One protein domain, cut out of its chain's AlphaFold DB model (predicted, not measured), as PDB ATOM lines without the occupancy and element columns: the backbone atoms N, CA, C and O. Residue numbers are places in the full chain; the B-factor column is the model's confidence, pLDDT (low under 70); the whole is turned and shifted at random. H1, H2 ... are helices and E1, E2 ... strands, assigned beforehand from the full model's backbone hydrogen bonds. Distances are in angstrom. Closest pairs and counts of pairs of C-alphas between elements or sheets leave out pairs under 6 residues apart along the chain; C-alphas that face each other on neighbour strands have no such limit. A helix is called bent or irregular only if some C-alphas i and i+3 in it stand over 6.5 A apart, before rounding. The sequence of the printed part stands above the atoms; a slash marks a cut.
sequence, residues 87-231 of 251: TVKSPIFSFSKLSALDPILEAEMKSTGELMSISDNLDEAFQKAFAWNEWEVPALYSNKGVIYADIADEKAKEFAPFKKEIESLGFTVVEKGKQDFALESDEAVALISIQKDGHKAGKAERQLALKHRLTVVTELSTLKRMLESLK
ATOM      1  N   THR A  87     -40.695 -28.366 -37.473       95.75
ATOM      2  CA  THR A  87     -40.308 -27.244 -38.329       95.75
ATOM      3  C   THR A  87     -39.440 -26.294 -37.524       95.75
ATOM      4  O   THR A  87     -39.892 -25.752 -36.514       95.75
ATOM      5  N   VAL A  88     -38.224 -26.036 -37.997       96.75
ATOM      6  CA  VAL A  88     -37.332 -25.035 -37.411       96.75
ATOM      7  C   VAL A  88     -37.318 -23.804 -38.307       96.75
ATOM      8  O   VAL A  88     -37.009 -23.871 -39.494       96.75
ATOM      9  N   LYS A  89     -37.657 -22.654 -37.721       96.06
ATOM     10  CA  LYS A  89     -37.454 -21.337 -38.325       96.06
ATOM     11  C   LYS A  89     -36.149 -20.761 -37.787       96.06
ATOM     12  O   LYS A  89     -36.046 -20.549 -36.581       96.06
ATOM     13  N   SER A  90     -35.206 -20.434 -38.665       94.69
ATOM     14  CA  SER A  90     -33.930 -19.821 -38.276       94.69
ATOM     15  C   SER A  90     -33.731 -18.457 -38.953       94.69
ATOM     16  O   SER A  90     -34.087 -18.295 -40.124       94.69
ATOM     17  N   PRO A  91     -33.219 -17.436 -38.241       92.81
ATOM     18  CA  PRO A  91     -32.912 -16.136 -38.830       92.81
ATOM     19  C   PRO A  91     -31.677 -16.189 -39.743       92.81
ATOM     20  O   PRO A  91     -30.694 -16.861 -39.448       92.81
ATOM     21  N   ILE A  92     -31.692 -15.389 -40.811       89.75
ATOM     22  CA  ILE A  92     -30.518 -15.117 -41.650       89.75
ATOM     23  C   ILE A  92     -30.014 -13.708 -41.344       89.75
ATOM     24  O   ILE A  92     -30.778 -12.737 -41.394       89.75
ATOM     25  N   PHE A  93     -28.715 -13.590 -41.077       88.25
ATOM     26  CA  PHE A  93     -28.048 -12.322 -40.792       88.25
ATOM     27  C   PHE A  93     -27.100 -11.921 -41.922       88.25
ATOM     28  O   PHE A  93     -26.407 -12.752 -42.500       88.25
ATOM     29  N   SER A  94     -27.022 -10.619 -42.202       84.38
ATOM     30  CA  SER A  94     -26.139 -10.051 -43.230       84.38
ATOM     31  C   SER A  94     -24.819  -9.518 -42.652       84.38
ATOM     32  O   SER A  94     -24.324  -8.481 -43.092       84.38
ATOM     33  N   PHE A  95     -24.237 -10.197 -41.657       79.75
ATOM     34  CA  PHE A  95     -23.025  -9.713 -40.978       79.75
ATOM     35  C   PHE A  95     -21.815  -9.579 -41.913       79.75
ATOM     36  O   PHE A  95     -21.032  -8.647 -41.762       79.75
ATOM     37  N   SER A  96     -21.710 -10.430 -42.939       72.00
ATOM     38  CA  SER A  96     -20.663 -10.331 -43.970       72.00
ATOM     39  C   SER A  96     -20.708  -9.018 -44.760       72.00
ATOM     40  O   SER A  96     -19.680  -8.556 -45.249       72.00
ATOM     41  N   LYS A  97     -21.884  -8.385 -44.856       76.31
ATOM     42  CA  LYS A  97     -22.079  -7.087 -45.520       76.31
ATOM     43  C   LYS A  97     -21.977  -5.905 -44.553       76.31
ATOM     44  O   LYS A  97     -21.885  -4.767 -44.999       76.31
ATOM     45  N   LEU A  98     -22.019  -6.161 -43.244       77.88
ATOM     46  CA  LEU A  98     -22.136  -5.154 -42.188       77.88
ATOM     47  C   LEU A  98     -21.092  -5.413 -41.092       77.88
ATOM     48  O   LEU A  98     -21.429  -5.715 -39.949       77.88
ATOM     49  N   SER A  99     -19.814  -5.267 -41.442       73.75
ATOM     50  CA  SER A  99     -18.661  -5.588 -40.583       73.75
ATOM     51  C   SER A  99     -18.613  -4.828 -39.248       73.75
ATOM     52  O   SER A  99     -17.992  -5.291 -38.294       73.75
ATOM     53  N   ALA A 100     -19.283  -3.676 -39.150       77.38
ATOM     54  CA  ALA A 100     -19.356  -2.881 -37.923       77.38
ATOM     55  C   ALA A 100     -20.383  -3.403 -36.896       77.38
ATOM     56  O   ALA A 100     -20.372  -2.958 -35.738       77.38
ATOM     57  N   LEU A 101     -21.265  -4.327 -37.299       81.81
ATOM     58  CA  LEU A 101     -22.275  -4.896 -36.412       81.81
ATOM     59  C   LEU A 101     -21.669  -5.928 -35.465       81.81
ATOM     60  O   LEU A 101     -20.758  -6.675 -35.806       81.81
ATOM     61  N   ASP A 102     -22.203  -5.934 -34.251       87.69
ATOM     62  CA  ASP A 102     -21.943  -6.961 -33.256       87.69
ATOM     63  C   ASP A 102     -23.033  -8.043 -33.386       87.69
ATOM     64  O   ASP A 102     -24.216  -7.679 -33.323       87.69
ATOM     65  N   PRO A 103     -22.681  -9.333 -33.573       86.38
ATOM     66  CA  PRO A 103     -23.658 -10.411 -33.725       86.38
ATOM     67  C   PRO A 103     -24.370 -10.808 -32.424       86.38
ATOM     68  O   PRO A 103     -25.104 -11.791 -32.417       86.38
ATOM     69  N   ILE A 104     -24.190 -10.061 -31.332       88.00
ATOM     70  CA  ILE A 104     -24.979 -10.253 -30.115       88.00
ATOM     71  C   ILE A 104     -26.470  -9.955 -30.359       88.00
ATOM     72  O   ILE A 104     -26.844  -8.936 -30.967       88.00
ATOM     73  N   LEU A 105     -27.316 -10.871 -29.884       85.50
ATOM     74  CA  LEU A 105     -28.769 -10.748 -29.935       85.50
ATOM     75  C   LEU A 105     -29.247  -9.732 -28.896       85.50
ATOM     76  O   LEU A 105     -28.737  -9.663 -27.781       85.50
ATOM     77  N   GLU A 106     -30.225  -8.922 -29.281       84.69
ATOM     78  CA  GLU A 106     -30.788  -7.859 -28.453       84.69
ATOM     79  C   GLU A 106     -32.313  -7.870 -28.594       84.69
ATOM     80  O   GLU A 106     -32.866  -8.606 -29.412       84.69
ATOM     81  N   ALA A 107     -33.001  -7.022 -27.827       84.94
ATOM     82  CA  ALA A 107     -34.445  -6.829 -27.976       84.94
ATOM     83  C   ALA A 107     -34.839  -6.289 -29.369       84.94
ATOM     84  O   ALA A 107     -36.006  -6.334 -29.748       84.94
ATOM     85  N   GLU A 108     -33.867  -5.789 -30.139       85.00
ATOM     86  CA  GLU A 108     -34.047  -5.369 -31.524       85.00
ATOM     87  C   GLU A 108     -33.745  -6.508 -32.513       85.00
ATOM     88  O   GLU A 108     -32.705  -7.171 -32.459       85.00
ATOM     89  N   MET A 109     -34.643  -6.698 -33.481       83.75
ATOM     90  CA  MET A 109     -34.483  -7.678 -34.555       83.75
ATOM     91  C   MET A 109     -33.478  -7.184 -35.609       83.75
ATOM     92  O   MET A 109     -33.792  -6.307 -36.409       83.75
ATOM     93  N   LYS A 110     -32.297  -7.811 -35.667       86.88
ATOM     94  CA  LYS A 110     -31.236  -7.508 -36.655       86.88
ATOM     95  C   LYS A 110     -31.224  -8.420 -37.890       86.88
ATOM     96  O   LYS A 110     -30.422  -8.214 -38.801       86.88
ATOM     97  N   SER A 111     -32.041  -9.472 -37.918       88.50
ATOM     98  CA  SER A 111     -32.038 -10.432 -39.024       88.50
ATOM     99  C   SER A 111     -32.672  -9.848 -40.287       88.50
ATOM    100  O   SER A 111     -33.673  -9.131 -40.249       88.50
ATOM    101  N   THR A 112     -32.079 -10.169 -41.435       89.00
ATOM    102  CA  THR A 112     -32.503  -9.672 -42.753       89.00
ATOM    103  C   THR A 112     -33.393 -10.659 -43.494       89.00
ATOM    104  O   THR A 112     -34.117 -10.273 -44.406       89.00
ATOM    105  N   GLY A 113     -33.347 -11.930 -43.106       90.69
ATOM    106  CA  GLY A 113     -34.144 -12.991 -43.703       90.69
ATOM    107  C   GLY A 113     -34.449 -14.099 -42.709       90.69
ATOM    108  O   GLY A 113     -34.106 -14.021 -41.527       90.69
ATOM    109  N   GLU A 114     -35.097 -15.135 -43.211       93.31
ATOM    110  CA  GLU A 114     -35.442 -16.335 -42.467       93.31
ATOM    111  C   GLU A 114     -35.367 -17.543 -43.393       93.31
ATOM    112  O   GLU A 114     -35.662 -17.439 -44.584       93.31
ATOM    113  N   LEU A 115     -34.972 -18.674 -42.826       93.50
ATOM    114  CA  LEU A 115     -35.059 -19.983 -43.451       93.50
ATOM    115  C   LEU A 115     -35.961 -20.885 -42.619       93.50
ATOM    116  O   LEU A 115     -36.201 -20.643 -41.430       93.50
ATOM    117  N   MET A 116     -36.450 -21.933 -43.265       94.62
ATOM    118  CA  MET A 116     -37.286 -22.957 -42.665       94.62
ATOM    119  C   MET A 116     -36.726 -24.324 -43.046       94.62
ATOM    120  O   MET A 116     -36.470 -24.566 -44.224       94.62
ATOM    121  N   SER A 117     -36.589 -25.211 -42.071       95.38
ATOM    122  CA  SER A 117     -36.227 -26.615 -42.265       95.38
ATOM    123  C   SER A 117     -37.269 -27.529 -41.628       95.38
ATOM    124  O   SER A 117     -37.934 -27.151 -40.658       95.38
ATOM    125  N   ILE A 118     -37.436 -28.719 -42.205       95.69
ATOM    126  CA  ILE A 118     -38.428 -29.715 -41.787       95.69
ATOM    127  C   ILE A 118     -37.751 -31.088 -41.691       95.69
ATOM    128  O   ILE A 118     -36.939 -31.450 -42.550       95.69
ATOM    129  N   SER A 119     -38.074 -31.823 -40.632       95.38
ATOM    130  CA  SER A 119     -37.734 -33.236 -40.440       95.38
ATOM    131  C   SER A 119     -38.688 -33.851 -39.405       95.38
ATOM    132  O   SER A 119     -39.252 -33.133 -38.581       95.38
ATOM    133  N   ASP A 120     -38.884 -35.165 -39.436       93.69
ATOM    134  CA  ASP A 120     -39.531 -35.928 -38.362       93.69
ATOM    135  C   ASP A 120     -38.632 -36.084 -37.116       93.69
ATOM    136  O   ASP A 120     -39.115 -36.410 -36.031       93.69
ATOM    137  N   ASN A 121     -37.346 -35.744 -37.231       94.62
ATOM    138  CA  ASN A 121     -36.370 -35.638 -36.159       94.62
ATOM    139  C   ASN A 121     -36.011 -34.165 -35.871       94.62
ATOM    140  O   ASN A 121     -35.640 -33.390 -36.755       94.62
ATOM    141  N   LEU A 122     -36.097 -33.762 -34.599       95.81
ATOM    142  CA  LEU A 122     -35.829 -32.379 -34.192       95.81
ATOM    143  C   LEU A 122     -34.374 -31.957 -34.446       95.81
ATOM    144  O   LEU A 122     -34.131 -30.838 -34.903       95.81
ATOM    145  N   ASP A 123     -33.417 -32.835 -34.153       96.62
ATOM    146  CA  ASP A 123     -31.989 -32.545 -34.275       96.62
ATOM    147  C   ASP A 123     -31.593 -32.424 -35.750       96.62
ATOM    148  O   ASP A 123     -30.841 -31.517 -36.108       96.62
ATOM    149  N   GLU A 124     -32.174 -33.248 -36.629       96.12
ATOM    150  CA  GLU A 124     -32.000 -33.133 -38.083       96.12
ATOM    151  C   GLU A 124     -32.631 -31.837 -38.618       96.12
ATOM    152  O   GLU A 124     -32.030 -31.141 -39.440       96.12
ATOM    153  N   ALA A 125     -33.816 -31.445 -38.126       96.25
ATOM    154  CA  ALA A 125     -34.416 -30.162 -38.493       96.25
ATOM    155  C   ALA A 125     -33.489 -28.989 -38.121       96.25
ATOM    156  O   ALA A 125     -33.321 -28.059 -38.916       96.25
ATOM    157  N   PHE A 126     -32.839 -29.034 -36.954       96.69
ATOM    158  CA  PHE A 126     -31.830 -28.043 -36.575       96.69
ATOM    159  C   PHE A 126     -30.555 -28.135 -37.416       96.69
ATOM    160  O   PHE A 126     -30.060 -27.094 -37.847       96.69
ATOM    161  N   GLN A 127     -30.054 -29.337 -37.717       94.94
ATOM    162  CA  GLN A 127     -28.876 -29.524 -38.571       94.94
ATOM    163  C   GLN A 127     -29.098 -28.875 -39.938       94.94
ATOM    164  O   GLN A 127     -28.300 -28.043 -40.368       94.94
ATOM    165  N   LYS A 128     -30.249 -29.153 -40.568       94.25
ATOM    166  CA  LYS A 128     -30.676 -28.520 -41.823       94.25
ATOM    167  C   LYS A 128     -30.781 -27.004 -41.711       94.25
ATOM    168  O   LYS A 128     -30.530 -26.314 -42.688       94.25
ATOM    169  N   ALA A 129     -31.163 -26.464 -40.553       94.75
ATOM    170  CA  ALA A 129     -31.241 -25.019 -40.358       94.75
ATOM    171  C   ALA A 129     -29.859 -24.362 -40.226       94.75
ATOM    172  O   ALA A 129     -29.649 -23.250 -40.713       94.75
ATOM    173  N   PHE A 130     -28.927 -25.021 -39.542       93.75
ATOM    174  CA  PHE A 130     -27.595 -24.485 -39.273       93.75
ATOM    175  C   PHE A 130     -26.614 -24.710 -40.431       93.75
ATOM    176  O   PHE A 130     -25.781 -23.843 -40.684       93.75
ATOM    177  N   ALA A 131     -26.736 -25.825 -41.152       91.00
ATOM    178  CA  ALA A 131     -25.908 -26.211 -42.294       91.00
ATOM    179  C   ALA A 131     -26.709 -26.210 -43.613       91.00
ATOM    180  O   ALA A 131     -26.534 -27.069 -44.468       91.00
ATOM    181  N   TRP A 132     -27.611 -25.238 -43.774       88.31
ATOM    182  CA  TRP A 132     -28.579 -25.182 -44.880       88.31
ATOM    183  C   TRP A 132     -27.967 -24.981 -46.277       88.31
ATOM    184  O   TRP A 132     -28.633 -25.236 -47.279       88.31
ATOM    185  N   ASN A 133     -26.740 -24.458 -46.362       83.25
ATOM    186  CA  ASN A 133     -26.070 -24.180 -47.628       83.25
ATOM    187  C   ASN A 133     -25.080 -25.302 -47.957       83.25
ATOM    188  O   ASN A 133     -23.987 -25.343 -47.397       83.25
ATOM    189  N   GLU A 134     -25.442 -26.164 -48.909       73.88
ATOM    190  CA  GLU A 134     -24.608 -27.288 -49.365       73.88
ATOM    191  C   GLU A 134     -23.225 -26.849 -49.878       73.88
ATOM    192  O   GLU A 134     -22.257 -27.601 -49.791       73.88
ATOM    193  N   TRP A 135     -23.108 -25.616 -50.379       76.12
ATOM    194  CA  TRP A 135     -21.859 -25.075 -50.925       76.12
ATOM    195  C   TRP A 135     -20.975 -24.400 -49.874       76.12
ATOM    196  O   TRP A 135     -19.802 -24.140 -50.133       76.12
ATOM    197  N   GLU A 136     -21.530 -24.079 -48.707       81.62
ATOM    198  CA  GLU A 136     -20.840 -23.355 -47.638       81.62
ATOM    199  C   GLU A 136     -21.288 -23.899 -46.278       81.62
ATOM    200  O   GLU A 136     -21.882 -23.198 -45.455       81.62
ATOM    201  N   VAL A 137     -21.023 -25.190 -46.066       86.06
ATOM    202  CA  VAL A 137     -21.260 -25.853 -44.783       86.06
ATOM    203  C   VAL A 137     -20.343 -25.217 -43.731       86.06
ATOM    204  O   VAL A 137     -19.128 -25.154 -43.949       86.06
ATOM    205  N   PRO A 138     -20.874 -24.743 -42.587       90.56
ATOM    206  CA  PRO A 138     -20.040 -24.136 -41.559       90.56
ATOM    207  C   PRO A 138     -18.971 -25.111 -41.064       90.56
ATOM    208  O   PRO A 138     -19.271 -26.277 -40.806       90.56
ATOM    209  N   ALA A 139     -17.747 -24.623 -40.849       90.25
ATOM    210  CA  ALA A 139     -16.603 -25.446 -40.441       90.25
ATOM    211  C   ALA A 139     -16.860 -26.261 -39.158       90.25
ATOM    212  O   ALA A 139     -16.295 -27.340 -38.982       90.25
ATOM    213  N   LEU A 140     -17.768 -25.791 -38.295       91.44
ATOM    214  CA  LEU A 140     -18.243 -26.515 -37.115       91.44
ATOM    215  C   LEU A 140     -18.788 -27.921 -37.440       91.44
ATOM    216  O   LEU A 140     -18.647 -28.820 -36.622       91.44
ATOM    217  N   TYR A 141     -19.351 -28.142 -38.630       88.94
ATOM    218  CA  TYR A 141     -19.895 -29.437 -39.066       88.94
ATOM    219  C   TYR A 141     -18.841 -30.374 -39.686       88.94
ATOM    220  O   TYR A 141     -19.185 -31.415 -40.236       88.94
ATOM    221  N   SER A 142     -17.548 -30.040 -39.587       80.50
ATOM    222  CA  SER A 142     -16.444 -30.912 -40.024       80.50
ATOM    223  C   SER A 142     -15.994 -31.942 -38.969       80.50
ATOM    224  O   SER A 142     -15.101 -32.746 -39.249       80.50
ATOM    225  N   ASN A 143     -16.612 -31.943 -37.777       78.25
ATOM    226  CA  ASN A 143     -16.371 -32.865 -36.648       78.25
ATOM    227  C   ASN A 143     -14.947 -32.860 -36.058       78.25
ATOM    228  O   ASN A 143     -14.566 -33.776 -35.333       78.25
ATOM    229  N   LYS A 144     -14.139 -31.842 -36.365       89.69
ATOM    230  CA  LYS A 144     -12.816 -31.616 -35.772       89.69
ATOM    231  C   LYS A 144     -12.436 -30.141 -35.870       89.69
ATOM    232  O   LYS A 144     -13.020 -29.402 -36.656       89.69
ATOM    233  N   GLY A 145     -11.434 -29.731 -35.102       95.12
ATOM    234  CA  GLY A 145     -10.893 -28.370 -35.113       95.12
ATOM    235  C   GLY A 145     -10.943 -27.706 -33.742       95.12
ATOM    236  O   GLY A 145     -11.214 -28.352 -32.726       95.12
ATOM    237  N   VAL A 146     -10.662 -26.408 -33.719       97.38
ATOM    238  CA  VAL A 146     -10.538 -25.601 -32.506       97.38
ATOM    239  C   VAL A 146     -11.752 -24.689 -32.349       97.38
ATOM    240  O   VAL A 146     -12.099 -23.904 -33.236       97.38
ATOM    241  N   ILE A 147     -12.390 -24.780 -31.187       97.75
ATOM    242  CA  ILE A 147     -13.473 -23.904 -30.755       97.75
ATOM    243  C   ILE A 147     -12.931 -22.967 -29.684       97.75
ATOM    244  O   ILE A 147     -12.464 -23.389 -28.625       97.75
ATOM    245  N   TYR A 148     -13.025 -21.672 -29.950       98.25
ATOM    246  CA  TYR A 148     -12.602 -20.641 -29.017       98.25
ATOM    247  C   TYR A 148     -13.744 -20.271 -28.075       98.25
ATOM    248  O   TYR A 148     -14.887 -20.127 -28.505       98.25
ATOM    249  N   ALA A 149     -13.442 -20.109 -26.790       97.88
ATOM    250  CA  ALA A 149     -14.428 -19.824 -25.753       97.88
ATOM    251  C   ALA A 149     -14.119 -18.489 -25.051       97.88
ATOM    252  O   ALA A 149     -13.158 -18.380 -24.291       97.88
ATOM    253  N   ASP A 150     -14.949 -17.475 -25.300       96.69
ATOM    254  CA  ASP A 150     -14.992 -16.194 -24.583       96.69
ATOM    255  C   ASP A 150     -16.204 -16.203 -23.640       96.69
ATOM    256  O   ASP A 150     -17.322 -15.848 -24.021       96.69
ATOM    257  N   ILE A 151     -15.996 -16.705 -22.424       96.75
ATOM    258  CA  ILE A 151     -17.062 -16.979 -21.456       96.75
ATOM    259  C   ILE A 151     -16.879 -16.065 -20.250       96.75
ATOM    260  O   ILE A 151     -15.818 -16.070 -19.631       96.75
ATOM    261  N   ALA A 152     -17.915 -15.306 -19.897       95.12
ATOM    262  CA  ALA A 152     -17.931 -14.525 -18.665       95.12
ATOM    263  C   ALA A 152     -17.837 -15.442 -17.434       95.12
ATOM    264  O   ALA A 152     -18.460 -16.508 -17.403       95.12
ATOM    265  N   ASP A 153     -17.122 -15.000 -16.397       94.31
ATOM    266  CA  ASP A 153     -16.885 -15.780 -15.175       94.31
ATOM    267  C   ASP A 153     -18.189 -16.304 -14.551       94.31
ATOM    268  O   ASP A 153     -18.268 -17.456 -14.118       94.31
ATOM    269  N   GLU A 154     -19.255 -15.496 -14.561       94.81
ATOM    270  CA  GLU A 154     -20.560 -15.891 -14.027       94.81
ATOM    271  C   GLU A 154     -21.211 -17.048 -14.800       94.81
ATOM    272  O   GLU A 154     -21.964 -17.828 -14.217       94.81
ATOM    273  N   LYS A 155     -20.900 -17.190 -16.092       95.62
ATOM    274  CA  LYS A 155     -21.452 -18.219 -16.988       95.62
ATOM    275  C   LYS A 155     -20.558 -19.461 -17.078       95.62
ATOM    276  O   LYS A 155     -20.974 -20.469 -17.647       95.62
ATOM    277  N   ALA A 156     -19.367 -19.447 -16.474       95.44
ATOM    278  CA  ALA A 156     -18.402 -20.546 -16.561       95.44
ATOM    279  C   ALA A 156     -18.958 -21.882 -16.035       95.44
ATOM    280  O   ALA A 156     -18.735 -22.933 -16.636       95.44
ATOM    281  N   LYS A 157     -19.738 -21.853 -14.943       97.00
ATOM    282  CA  LYS A 157     -20.390 -23.057 -14.394       97.00
ATOM    283  C   LYS A 157     -21.440 -23.636 -15.341       97.00
ATOM    284  O   LYS A 157     -21.531 -24.853 -15.463       97.00
ATOM    285  N   GLU A 158     -22.213 -22.774 -15.997       97.06
ATOM    286  CA  GLU A 158     -23.230 -23.178 -16.974       97.06
ATOM    287  C   GLU A 158     -22.593 -23.711 -18.263       97.06
ATOM    288  O   GLU A 158     -23.118 -24.645 -18.863       97.06
ATOM    289  N   PHE A 159     -21.437 -23.168 -18.663       97.62
ATOM    290  CA  PHE A 159     -20.697 -23.587 -19.855       97.62
ATOM    291  C   PHE A 159     -19.902 -24.893 -19.675       97.62
ATOM    292  O   PHE A 159     -19.723 -25.644 -20.632       97.62
ATOM    293  N   ALA A 160     -19.447 -25.210 -18.459       97.62
ATOM    294  CA  ALA A 160     -18.646 -26.403 -18.169       97.62
ATOM    295  C   ALA A 160     -19.171 -27.739 -18.758       97.62
ATOM    296  O   ALA A 160     -18.353 -28.495 -19.291       97.62
ATOM    297  N   PRO A 161     -20.478 -28.082 -18.699       98.00
ATOM    298  CA  PRO A 161     -20.987 -29.291 -19.352       98.00
ATOM    299  C   PRO A 161     -20.855 -29.248 -20.882       98.00
ATOM    300  O   PRO A 161     -20.482 -30.258 -21.472       98.00
ATOM    301  N   PHE A 162     -21.080 -28.090 -21.509       98.12
ATOM    302  CA  PHE A 162     -20.928 -27.921 -22.956       98.12
ATOM    303  C   PHE A 162     -19.481 -28.119 -23.393       98.12
ATOM    304  O   PHE A 162     -19.237 -28.787 -24.389       98.12
ATOM    305  N   LYS A 163     -18.514 -27.604 -22.622       97.94
ATOM    306  CA  LYS A 163     -17.087 -27.820 -22.893       97.94
ATOM    307  C   LYS A 163     -16.741 -29.309 -22.976       97.94
ATOM    308  O   LYS A 163     -16.120 -29.734 -23.943       97.94
ATOM    309  N   LYS A 164     -17.197 -30.105 -22.004       97.56
ATOM    310  CA  LYS A 164     -16.969 -31.560 -21.994       97.56
ATOM    311  C   LYS A 164     -17.619 -32.257 -23.186       97.56
ATOM    312  O   LYS A 164     -17.034 -33.172 -23.754       97.56
ATOM    313  N   GLU A 165     -18.831 -31.843 -23.546       97.12
ATOM    314  CA  GLU A 165     -19.532 -32.389 -24.708       97.12
ATOM    315  C   GLU A 165     -18.791 -32.060 -26.009       97.12
ATOM    316  O   GLU A 165     -18.542 -32.957 -26.811       97.12
ATOM    317  N   ILE A 166     -18.352 -30.813 -26.180       97.06
ATOM    318  CA  ILE A 166     -17.541 -30.372 -27.318       97.06
ATOM    319  C   ILE A 166     -16.256 -31.205 -27.443       97.06
ATOM    320  O   ILE A 166     -15.953 -31.710 -28.522       97.06
ATOM    321  N   GLU A 167     -15.531 -31.398 -26.339       96.25
ATOM    322  CA  GLU A 167     -14.314 -32.221 -26.305       96.25
ATOM    323  C   GLU A 167     -14.612 -33.690 -26.657       96.25
ATOM    324  O   GLU A 167     -13.861 -34.319 -27.401       96.25
ATOM    325  N   SER A 168     -15.747 -34.233 -26.198       95.31
ATOM    326  CA  SER A 168     -16.171 -35.604 -26.525       95.31
ATOM    327  C   SER A 168     -16.535 -35.811 -28.000       95.31
ATOM    328  O   SER A 168     -16.436 -36.929 -28.500       95.31
ATOM    329  N   LEU A 169     -16.920 -34.737 -28.698       94.31
ATOM    330  CA  LEU A 169     -17.204 -34.727 -30.136       94.31
ATOM    331  C   LEU A 169     -15.934 -34.571 -30.994       94.31
ATOM    332  O   LEU A 169     -16.036 -34.556 -32.216       94.31
ATOM    333  N   GLY A 170     -14.747 -34.478 -30.378       94.00
ATOM    334  CA  GLY A 170     -13.460 -34.426 -31.082       94.00
ATOM    335  C   GLY A 170     -12.926 -33.020 -31.368       94.00
ATOM    336  O   GLY A 170     -11.932 -32.880 -32.082       94.00
ATOM    337  N   PHE A 171     -13.541 -31.975 -30.811       96.81
ATOM    338  CA  PHE A 171     -13.033 -30.606 -30.907       96.81
ATOM    339  C   PHE A 171     -12.079 -30.274 -29.759       96.81
ATOM    340  O   PHE A 171     -12.205 -30.780 -28.646       96.81
ATOM    341  N   THR A 172     -11.162 -29.343 -30.005       96.88
ATOM    342  CA  THR A 172     -10.339 -28.736 -28.951       96.88
ATOM    343  C   THR A 172     -10.970 -27.426 -28.503       96.88
ATOM    344  O   THR A 172     -11.302 -26.593 -29.342       96.88
ATOM    345  N   VAL A 173     -11.118 -27.209 -27.193       97.19
ATOM    346  CA  VAL A 173     -11.635 -25.941 -26.653       97.19
ATOM    347  C   VAL A 173     -10.495 -25.087 -26.106       97.19
ATOM    348  O   VAL A 173      -9.804 -25.492 -25.172       97.19
ATOM    349  N   VAL A 174     -10.339 -23.873 -26.639       97.50
ATOM    350  CA  VAL A 174      -9.344 -22.896 -26.169       97.50
ATOM    351  C   VAL A 174     -10.044 -21.685 -25.562       97.50
ATOM    352  O   VAL A 174     -10.751 -20.938 -26.234       97.50
ATOM    353  N   GLU A 175      -9.841 -21.480 -24.264       95.38
ATOM    354  CA  GLU A 175     -10.442 -20.373 -23.514       95.38
ATOM    355  C   GLU A 175      -9.681 -19.057 -23.713       95.38
ATOM    356  O   GLU A 175      -8.458 -19.028 -23.882       95.38
ATOM    357  N   LYS A 176     -10.412 -17.943 -23.658       92.06
ATOM    358  CA  LYS A 176      -9.845 -16.595 -23.727       92.06
ATOM    359  C   LYS A 176      -8.819 -16.365 -22.617       92.06
ATOM    360  O   LYS A 176      -9.006 -16.772 -21.474       92.06
ATOM    361  N   GLY A 177      -7.717 -15.704 -22.969       87.69
ATOM    362  CA  GLY A 177      -6.582 -15.468 -22.069       87.69
ATOM    363  C   GLY A 177      -5.530 -16.582 -22.071       87.69
ATOM    364  O   GLY A 177      -4.489 -16.428 -21.433       87.69
ATOM    365  N   LYS A 178      -5.750 -17.682 -22.801       87.94
ATOM    366  CA  LYS A 178      -4.697 -18.653 -23.131       87.94
ATOM    367  C   LYS A 178      -3.848 -18.143 -24.298       87.94
ATOM    368  O   LYS A 178      -4.353 -17.434 -25.165       87.94
ATOM    369  N   GLN A 179      -2.569 -18.526 -24.320       80.56
ATOM    370  CA  GLN A 179      -1.621 -18.123 -25.369       80.56
ATOM    371  C   GLN A 179      -2.091 -18.546 -26.768       80.56
ATOM    372  O   GLN A 179      -1.897 -17.805 -27.727       80.56
ATOM    373  N   ASP A 180      -2.778 -19.682 -26.856       84.88
ATOM    374  CA  ASP A 180      -3.217 -20.270 -28.123       84.88
ATOM    375  C   ASP A 180      -4.581 -19.735 -28.599       84.88
ATOM    376  O   ASP A 180      -5.170 -20.280 -29.534       84.88
ATOM    377  N   PHE A 181      -5.119 -18.681 -27.964       90.69
ATOM    378  CA  PHE A 181      -6.368 -18.035 -28.379       90.69
ATOM    379  C   PHE A 181      -6.163 -17.252 -29.688       90.69
ATOM    380  O   PHE A 181      -5.901 -16.050 -29.682       90.69
ATOM    381  N   ALA A 182      -6.272 -17.954 -30.816       92.25
ATOM    382  CA  ALA A 182      -5.968 -17.450 -32.152       92.25
ATOM    383  C   ALA A 182      -7.118 -17.727 -33.135       92.25
ATOM    384  O   ALA A 182      -7.100 -18.694 -33.890       92.25
ATOM    385  N   LEU A 183      -8.108 -16.829 -33.169       91.69
ATOM    386  CA  LEU A 183      -9.284 -16.927 -34.055       91.69
ATOM    387  C   LEU A 183      -8.951 -16.961 -35.557       91.69
ATOM    388  O   LEU A 183      -9.815 -17.273 -36.367       91.69
ATOM    389  N   GLU A 184      -7.724 -16.613 -35.932       92.81
ATOM    390  CA  GLU A 184      -7.260 -16.589 -37.320       92.81
ATOM    391  C   GLU A 184      -6.620 -17.919 -37.759       92.81
ATOM    392  O   GLU A 184      -6.197 -18.031 -38.905       92.81
ATOM    393  N   SER A 185      -6.525 -18.908 -36.858       91.69
ATOM    394  CA  SER A 185      -5.984 -20.241 -37.156       91.69
ATOM    395  C   SER A 185      -6.811 -20.965 -38.222       91.69
ATOM    396  O   SER A 185      -8.039 -20.937 -38.179       91.69
ATOM    397  N   ASP A 186      -6.146 -21.700 -39.118       90.12
ATOM    398  CA  ASP A 186      -6.805 -22.545 -40.128       90.12
ATOM    399  C   ASP A 186      -7.622 -23.691 -39.503       90.12
ATOM    400  O   ASP A 186      -8.526 -24.240 -40.132       90.12
ATOM    401  N   GLU A 187      -7.320 -24.056 -38.253       93.69
ATOM    402  CA  GLU A 187      -8.067 -25.065 -37.499       93.69
ATOM    403  C   GLU A 187      -9.271 -24.477 -36.750       93.69
ATOM    404  O   GLU A 187     -10.046 -25.229 -36.157       93.69
ATOM    405  N   ALA A 188      -9.438 -23.151 -36.735       95.81
ATOM    406  CA  ALA A 188     -10.539 -22.494 -36.045       95.81
ATOM    407  C   ALA A 188     -11.873 -22.801 -36.740       95.81
ATOM    408  O   ALA A 188     -12.026 -22.585 -37.940       95.81
ATOM    409  N   VAL A 189     -12.871 -23.257 -35.977       96.56
ATOM    410  CA  VAL A 189     -14.199 -23.590 -36.532       96.56
ATOM    411  C   VAL A 189     -15.339 -22.772 -35.933       96.56
ATOM    412  O   VAL A 189     -16.350 -22.534 -36.600       96.56
ATOM    413  N   ALA A 190     -15.197 -22.319 -34.685       97.19
ATOM    414  CA  ALA A 190     -16.214 -21.513 -34.019       97.19
ATOM    415  C   ALA A 190     -15.647 -20.642 -32.890       97.19
ATOM    416  O   ALA A 190     -14.622 -20.957 -32.283       97.19
ATOM    417  N   LEU A 191     -16.384 -19.580 -32.568       97.62
ATOM    418  CA  LEU A 191     -16.266 -18.806 -31.338       97.62
ATOM    419  C   LEU A 191     -17.568 -18.936 -30.538       97.62
ATOM    420  O   LEU A 191     -18.636 -18.508 -30.981       97.62
ATOM    421  N   ILE A 192     -17.465 -19.455 -29.322       97.81
ATOM    422  CA  ILE A 192     -18.527 -19.432 -28.322       97.81
ATOM    423  C   ILE A 192     -18.276 -18.223 -27.420       97.81
ATOM    424  O   ILE A 192     -17.301 -18.183 -26.678       97.81
ATOM    425  N   SER A 193     -19.152 -17.225 -27.498       96.75
ATOM    426  CA  SER A 193     -19.044 -15.961 -26.772       96.75
ATOM    427  C   SER A 193     -20.255 -15.770 -25.855       96.75
ATOM    428  O   SER A 193     -21.222 -15.114 -26.243       96.75
ATOM    429  N   ILE A 194     -20.192 -16.291 -24.630       95.56
ATOM    430  CA  ILE A 194     -21.291 -16.205 -23.655       95.56
ATOM    431  C   ILE A 194     -20.969 -15.134 -22.621       95.56
ATOM    432  O   ILE A 194     -20.066 -15.290 -21.803       95.56
ATOM    433  N   GLN A 195     -21.723 -14.042 -22.660       92.81
ATOM    434  CA  GLN A 195     -21.504 -12.884 -21.803       92.81
ATOM    435  C   GLN A 195     -22.538 -12.831 -20.679       92.81
ATOM    436  O   GLN A 195     -23.563 -13.514 -20.704       92.81
ATOM    437  N   LYS A 196     -22.262 -12.008 -19.672       90.69
ATOM    438  CA  LYS A 196     -23.231 -11.703 -18.622       90.69
ATOM    439  C   LYS A 196     -24.455 -11.007 -19.213       90.69
ATOM    440  O   LYS A 196     -24.320 -10.104 -20.037       90.69
ATOM    441  N   ASP A 197     -25.636 -11.376 -18.730       85.81
ATOM    442  CA  ASP A 197     -26.899 -10.798 -19.183       85.81
ATOM    443  C   ASP A 197     -26.856  -9.258 -19.080       85.81
ATOM    444  O   ASP A 197     -26.407  -8.683 -18.082       85.81
ATOM    445  N   GLY A 198     -27.254  -8.574 -20.155       82.75
ATOM    446  CA  GLY A 198     -27.217  -7.109 -20.253       82.75
ATOM    447  C   GLY A 198     -25.832  -6.480 -20.471       82.75
ATOM    448  O   GLY A 198     -25.742  -5.255 -20.536       82.75
ATOM    449  N   HIS A 199     -24.760  -7.268 -20.607       83.69
ATOM    450  CA  HIS A 199     -23.397  -6.770 -20.826       83.69
ATOM    451  C   HIS A 199     -22.906  -7.058 -22.253       83.69
ATOM    452  O   HIS A 199     -23.280  -8.048 -22.874       83.69
ATOM    453  N   LYS A 200     -22.043  -6.175 -22.778       79.88
ATOM    454  CA  LYS A 200     -21.585  -6.181 -24.184       79.88
ATOM    455  C   LYS A 200     -20.061  -6.295 -24.321       79.88
ATOM    456  O   LYS A 200     -19.439  -5.529 -25.054       79.88
ATOM    457  N   ALA A 201     -19.443  -7.230 -23.604       88.50
ATOM    458  CA  ALA A 201     -18.024  -7.553 -23.790       88.50
ATOM    459  C   ALA A 201     -17.825  -8.506 -24.986       88.50
ATOM    460  O   ALA A 201     -18.798  -9.047 -25.507       88.50
ATOM    461  N   GLY A 202     -16.591  -8.669 -25.475       90.88
ATOM    462  CA  GLY A 202     -16.251  -9.636 -26.537       90.88
ATOM    463  C   GLY A 202     -16.582  -9.210 -27.979       90.88
ATOM    464  O   GLY A 202     -16.590 -10.038 -28.889       90.88
ATOM    465  N   LYS A 203     -16.925  -7.930 -28.213       92.75
ATOM    466  CA  LYS A 203     -17.338  -7.446 -29.545       92.75
ATOM    467  C   LYS A 203     -16.242  -7.641 -30.596       92.75
ATOM    468  O   LYS A 203     -16.540  -8.075 -31.706       92.75
ATOM    469  N   ALA A 204     -14.999  -7.310 -30.253       92.00
ATOM    470  CA  ALA A 204     -13.876  -7.389 -31.183       92.00
ATOM    471  C   ALA A 204     -13.624  -8.837 -31.628       92.00
ATOM    472  O   ALA A 204     -13.462  -9.099 -32.817       92.00
ATOM    473  N   GLU A 205     -13.685  -9.782 -30.692       94.31
ATOM    474  CA  GLU A 205     -13.518 -11.211 -30.935       94.31
ATOM    475  C   GLU A 205     -14.635 -11.755 -31.825       94.31
ATOM    476  O   GLU A 205     -14.361 -12.462 -32.791       94.31
ATOM    477  N   ARG A 206     -15.892 -11.370 -31.571       94.38
ATOM    478  CA  ARG A 206     -17.024 -11.763 -32.424       94.38
ATOM    479  C   ARG A 206     -16.903 -11.222 -33.844       94.38
ATOM    480  O   ARG A 206     -17.168 -11.949 -34.799       94.38
ATOM    481  N   GLN A 207     -16.490  -9.967 -33.999       92.94
ATOM    482  CA  GLN A 207     -16.267  -9.373 -35.318       92.94
ATOM    483  C   GLN A 207     -15.115 -10.050 -36.061       92.94
ATOM    484  O   GLN A 207     -15.226 -10.304 -37.262       92.94
ATOM    485  N   LEU A 208     -14.036 -10.382 -35.350       92.44
ATOM    486  CA  LEU A 208     -12.910 -11.114 -35.915       92.44
ATOM    487  C   LEU A 208     -13.332 -12.521 -36.352       92.44
ATOM    488  O   LEU A 208     -13.112 -12.888 -37.502       92.44
ATOM    489  N   ALA A 209     -14.029 -13.265 -35.496       93.56
ATOM    490  CA  ALA A 209     -14.542 -14.594 -35.816       93.56
ATOM    491  C   ALA A 209     -15.410 -14.586 -37.088       93.56
ATOM    492  O   ALA A 209     -15.187 -15.381 -37.999       93.56
ATOM    493  N   LEU A 210     -16.333 -13.625 -37.218       91.44
ATOM    494  CA  LEU A 210     -17.148 -13.473 -38.428       91.44
ATOM    495  C   LEU A 210     -16.320 -13.149 -39.678       91.44
ATOM    496  O   LEU A 210     -16.618 -13.661 -40.756       91.44
ATOM    497  N   LYS A 211     -15.280 -12.313 -39.556       90.25
ATOM    498  CA  LYS A 211     -14.372 -11.983 -40.667       90.25
ATOM    499  C   LYS A 211     -13.654 -13.231 -41.194       90.25
ATOM    500  O   LYS A 211     -13.448 -13.339 -42.401       90.25
ATOM    501  N   HIS A 212     -13.339 -14.171 -40.307       90.75
ATOM    502  CA  HIS A 212     -12.738 -15.469 -40.629       90.75
ATOM    503  C   HIS A 212     -13.776 -16.568 -40.918       90.75
ATOM    504  O   HIS A 212     -13.419 -17.736 -41.012       90.75
ATOM    505  N   ARG A 213     -15.057 -16.207 -41.105       89.19
ATOM    506  CA  ARG A 213     -16.172 -17.133 -41.391       89.19
ATOM    507  C   ARG A 213     -16.371 -18.224 -40.332       89.19
ATOM    508  O   ARG A 213     -16.922 -19.281 -40.626       89.19
ATOM    509  N   LEU A 214     -15.966 -17.955 -39.095       93.12
ATOM    510  CA  LEU A 214     -16.226 -18.851 -37.977       93.12
ATOM    511  C   LEU A 214     -17.695 -18.774 -37.564       93.12
ATOM    512  O   LEU A 214     -18.306 -17.700 -37.571       93.12
ATOM    513  N   THR A 215     -18.241 -19.901 -37.113       94.31
ATOM    514  CA  THR A 215     -19.546 -19.907 -36.445       94.31
ATOM    515  C   THR A 215     -19.442 -19.134 -35.132       94.31
ATOM    516  O   THR A 215     -18.608 -19.458 -34.290       94.31
ATOM    517  N   VAL A 216     -20.296 -18.130 -34.923       95.06
ATOM    518  CA  VAL A 216     -20.360 -17.378 -33.660       95.06
ATOM    519  C   VAL A 216     -21.615 -17.766 -32.893       95.06
ATOM    520  O   VAL A 216     -22.724 -17.625 -33.406       95.06
ATOM    521  N   VAL A 217     -21.446 -18.220 -31.652       95.88
ATOM    522  CA  VAL A 217     -22.547 -18.622 -30.767       95.88
ATOM    523  C   VAL A 217     -22.576 -17.717 -29.544       95.88
ATOM    524  O   VAL A 217     -21.592 -17.638 -28.813       95.88
ATOM    525  N   THR A 218     -23.701 -17.043 -29.310       94.94
ATOM    526  CA  THR A 218     -23.860 -16.100 -28.187       94.94
ATOM    527  C   THR A 218     -24.836 -16.571 -27.113       94.94
ATOM    528  O   THR A 218     -24.988 -15.895 -26.105       94.94
ATOM    529  N   GLU A 219     -25.486 -17.722 -27.309       94.62
ATOM    530  CA  GLU A 219     -26.512 -18.265 -26.411       94.62
ATOM    531  C   GLU A 219     -26.301 -19.761 -26.159       94.62
ATOM    532  O   GLU A 219     -26.141 -20.542 -27.102       94.62
ATOM    533  N   LEU A 220     -26.368 -20.186 -24.893       95.88
ATOM    534  CA  LEU A 220     -26.178 -21.594 -24.509       95.88
ATOM    535  C   LEU A 220     -27.293 -22.505 -25.038       95.88
ATOM    536  O   LEU A 220     -27.047 -23.656 -25.388       95.88
ATOM    537  N   SER A 221     -28.520 -21.993 -25.146       95.56
ATOM    538  CA  SER A 221     -29.644 -22.732 -25.731       95.56
ATOM    539  C   SER A 221     -29.425 -23.033 -27.217       95.56
ATOM    540  O   SER A 221     -29.770 -24.119 -27.681       95.56
ATOM    541  N   THR A 222     -28.799 -22.104 -27.948       95.94
ATOM    542  CA  THR A 222     -28.411 -22.299 -29.352       95.94
ATOM    543  C   THR A 222     -27.245 -23.273 -29.453       95.94
ATOM    544  O   THR A 222     -27.303 -24.194 -30.263       95.94
ATOM    545  N   LEU A 223     -26.231 -23.127 -28.588       97.00
ATOM    546  CA  LEU A 223     -25.108 -24.063 -28.515       97.00
ATOM    547  C   LEU A 223     -25.596 -25.496 -28.304       97.00
ATOM    548  O   LEU A 223     -25.189 -26.387 -29.040       97.00
ATOM    549  N   LYS A 224     -26.520 -25.705 -27.358       97.38
ATOM    550  CA  LYS A 224     -27.130 -27.014 -27.102       97.38
ATOM    551  C   LYS A 224     -27.673 -27.646 -28.382       97.38
ATOM    552  O   LYS A 224     -27.321 -28.776 -28.700       97.38
ATOM    553  N   ARG A 225     -28.485 -26.895 -29.133       96.81
ATOM    554  CA  ARG A 225     -29.106 -27.392 -30.370       96.81
ATOM    555  C   ARG A 225     -28.089 -27.661 -31.465       96.81
ATOM    556  O   ARG A 225     -28.241 -28.635 -32.189       96.81
ATOM    557  N   MET A 226     -27.038 -26.847 -31.559       95.94
ATOM    558  CA  MET A 226     -25.935 -27.113 -32.481       95.94
ATOM    559  C   MET A 226     -25.224 -28.429 -32.134       95.94
ATOM    560  O   MET A 226     -25.059 -29.265 -33.016       95.94
ATOM    561  N   LEU A 227     -24.872 -28.661 -30.864       95.94
ATOM    562  CA  LEU A 227     -24.185 -29.891 -30.436       95.94
ATOM    563  C   LEU A 227     -25.042 -31.152 -30.606       95.94
ATOM    564  O   LEU A 227     -24.523 -32.195 -30.998       95.94
ATOM    565  N   GLU A 228     -26.347 -31.067 -30.341       95.88
ATOM    566  CA  GLU A 228     -27.291 -32.159 -30.613       95.88
ATOM    567  C   GLU A 228     -27.359 -32.454 -32.119       95.88
ATOM    568  O   GLU A 228     -27.208 -33.603 -32.530       95.88
ATOM    569  N   SER A 229     -27.455 -31.412 -32.953       95.12
ATOM    570  CA  SER A 229     -27.521 -31.554 -34.412       95.12
ATOM    571  C   SER A 229     -26.234 -32.078 -35.066       95.12
ATOM    572  O   SER A 229     -26.301 -32.680 -36.133       95.12
ATOM    573  N   LEU A 230     -25.063 -31.915 -34.433       93.44
ATOM    574  CA  LEU A 230     -23.791 -32.473 -34.924       93.44
ATOM    575  C   LEU A 230     -23.756 -34.009 -34.893       93.44
ATOM    576  O   LEU A 230     -22.945 -34.620 -35.582       93.44
ATOM    577  N   LYS A 231     -24.624 -34.640 -34.096       91.62
ATOM    578  CA  LYS A 231     -24.699 -36.104 -33.958       91.62
ATOM    579  C   LYS A 231     -25.523 -36.756 -35.069       91.62
ATOM    580  O   LYS A 231     -25.575 -37.982 -35.147       91.62
TER     581      LYS A 231
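This is residues 87 to 231 of the 251 residues of a protein of Bacilli bacterium (UniProt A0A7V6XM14). A strongly twisted sheet of four parallel strands has helix H3 on one face and helix H4 on the other, while a separate two-stranded hairpin, E1 and E2, stands off to one side with helix H1 packed on it. H5 bridges the two parts, packing on H1 and H3, and the short H2 sits over the sheet on the same face as H3. The printed part has 145 residues with five named helices and six named strands, in the order E1 E2 H1 H2 E3 H3 E4 E5 H4 E6 H5; the class is mixed, helices and strands. The large sheet runs E4 E3 E5 E6, and the pair E1 E2 is antiparallel. The whole is compact, with a radius of gyration of the C-alphas of 14.7 A and spans of 41 by 34 by 29 A.

In the large sheet, E3, residues 145 to 151, and E5, residues 188 to 194, are inner strands, parallel at 17 degrees; N 150 and O 192 are within hydrogen-bond range at 2.8 A. E4, residues 171 to 175, is an edge strand parallel to E3 at 32 degrees, with N 147 and O 172 2.8 A apart. E6, residues 215 to 217, is the other edge strand, parallel to E5 at 16 degrees, with N 191 and O 215 2.8 A apart. H3, residues 153 to 168, is on the sheet at a height of 8.8 A, over E3 and E5, and runs along the strands, at 4 degrees to E3 on the local plane. H3 has a kink of 50 degrees near residue 160 and is irregular: C-alphas 154 and 157 are 7.2 A apart. H4, residues 203 to 211, is on the opposite face at a height of 9.1 A, over E5 and only just over E6, with 3 of its C-alphas there; it runs only just along the strands, at 27 degrees to E5 on the local plane. These are three layers, helices on both faces of a sheet. E3, H3, E4 and E5, H4, E6 are strand-helix-strand units, two parallel neighbour strands with a helix between, each with a right-handed crossover. H2, residues 139 to 142, is on the same face as H3, over E5 at a height of 7.4 A. H5, residues 220 to 229, only grazes the sheet, with its residues 220 to 226. Residues 159 to 166 of H3 touch H5, the same way at a shallow tilt of 5 degrees; the closest C-alphas, of Ile 166 and Leu 227, are 7.4 A apart. H5 also touches H1, residues 122 to 130, about perpendicular at 76 degrees; the closest C-alphas, of Asp 123 and Ser 229, are 4.6 A apart. E1, residues 87 to 92, and E2, residues 113 to 119, form a hairpin, antiparallel at 154 degrees, with N 90 and O 115 2.9 A apart. The closest C-alphas of E2 and H1, of Ser 119 and Ala 125, are 4.9 A apart. E1 and E2 are apart from H5. In H1, H4 and H5 every O i to N i+4 pair is within hydrogen-bond range, in H3 8 of 12; H2 is too short for such a pair.

E3 is 18.8 A long from first to last C-alpha, E5 17.6 A, E4 12.9 A and E6 6.5 A. H3 is 22.9 A, H5 14.1 A, H1 12.5 A, H4 12.4 A and H2 5.5 A. E2 is 20.8 A and E1 15.9 A. E1 begins with C-alpha 87 at (-40.308, -27.244, -38.329), E3 with C-alpha 145 at (-10.893, -28.370, -35.113), and H5 ends with C-alpha 229 at (-27.521, -31.554, -34.412).

The two C-alphas farthest apart, of Asp 120 and Gln 179, are 43.9 A apart. The printed part has no cut. The long links are E1 to E2, 20 residues, and E4 to E5, 12 residues. The mean pLDDT of the printed part is 91.7, and no printed residue is under 70.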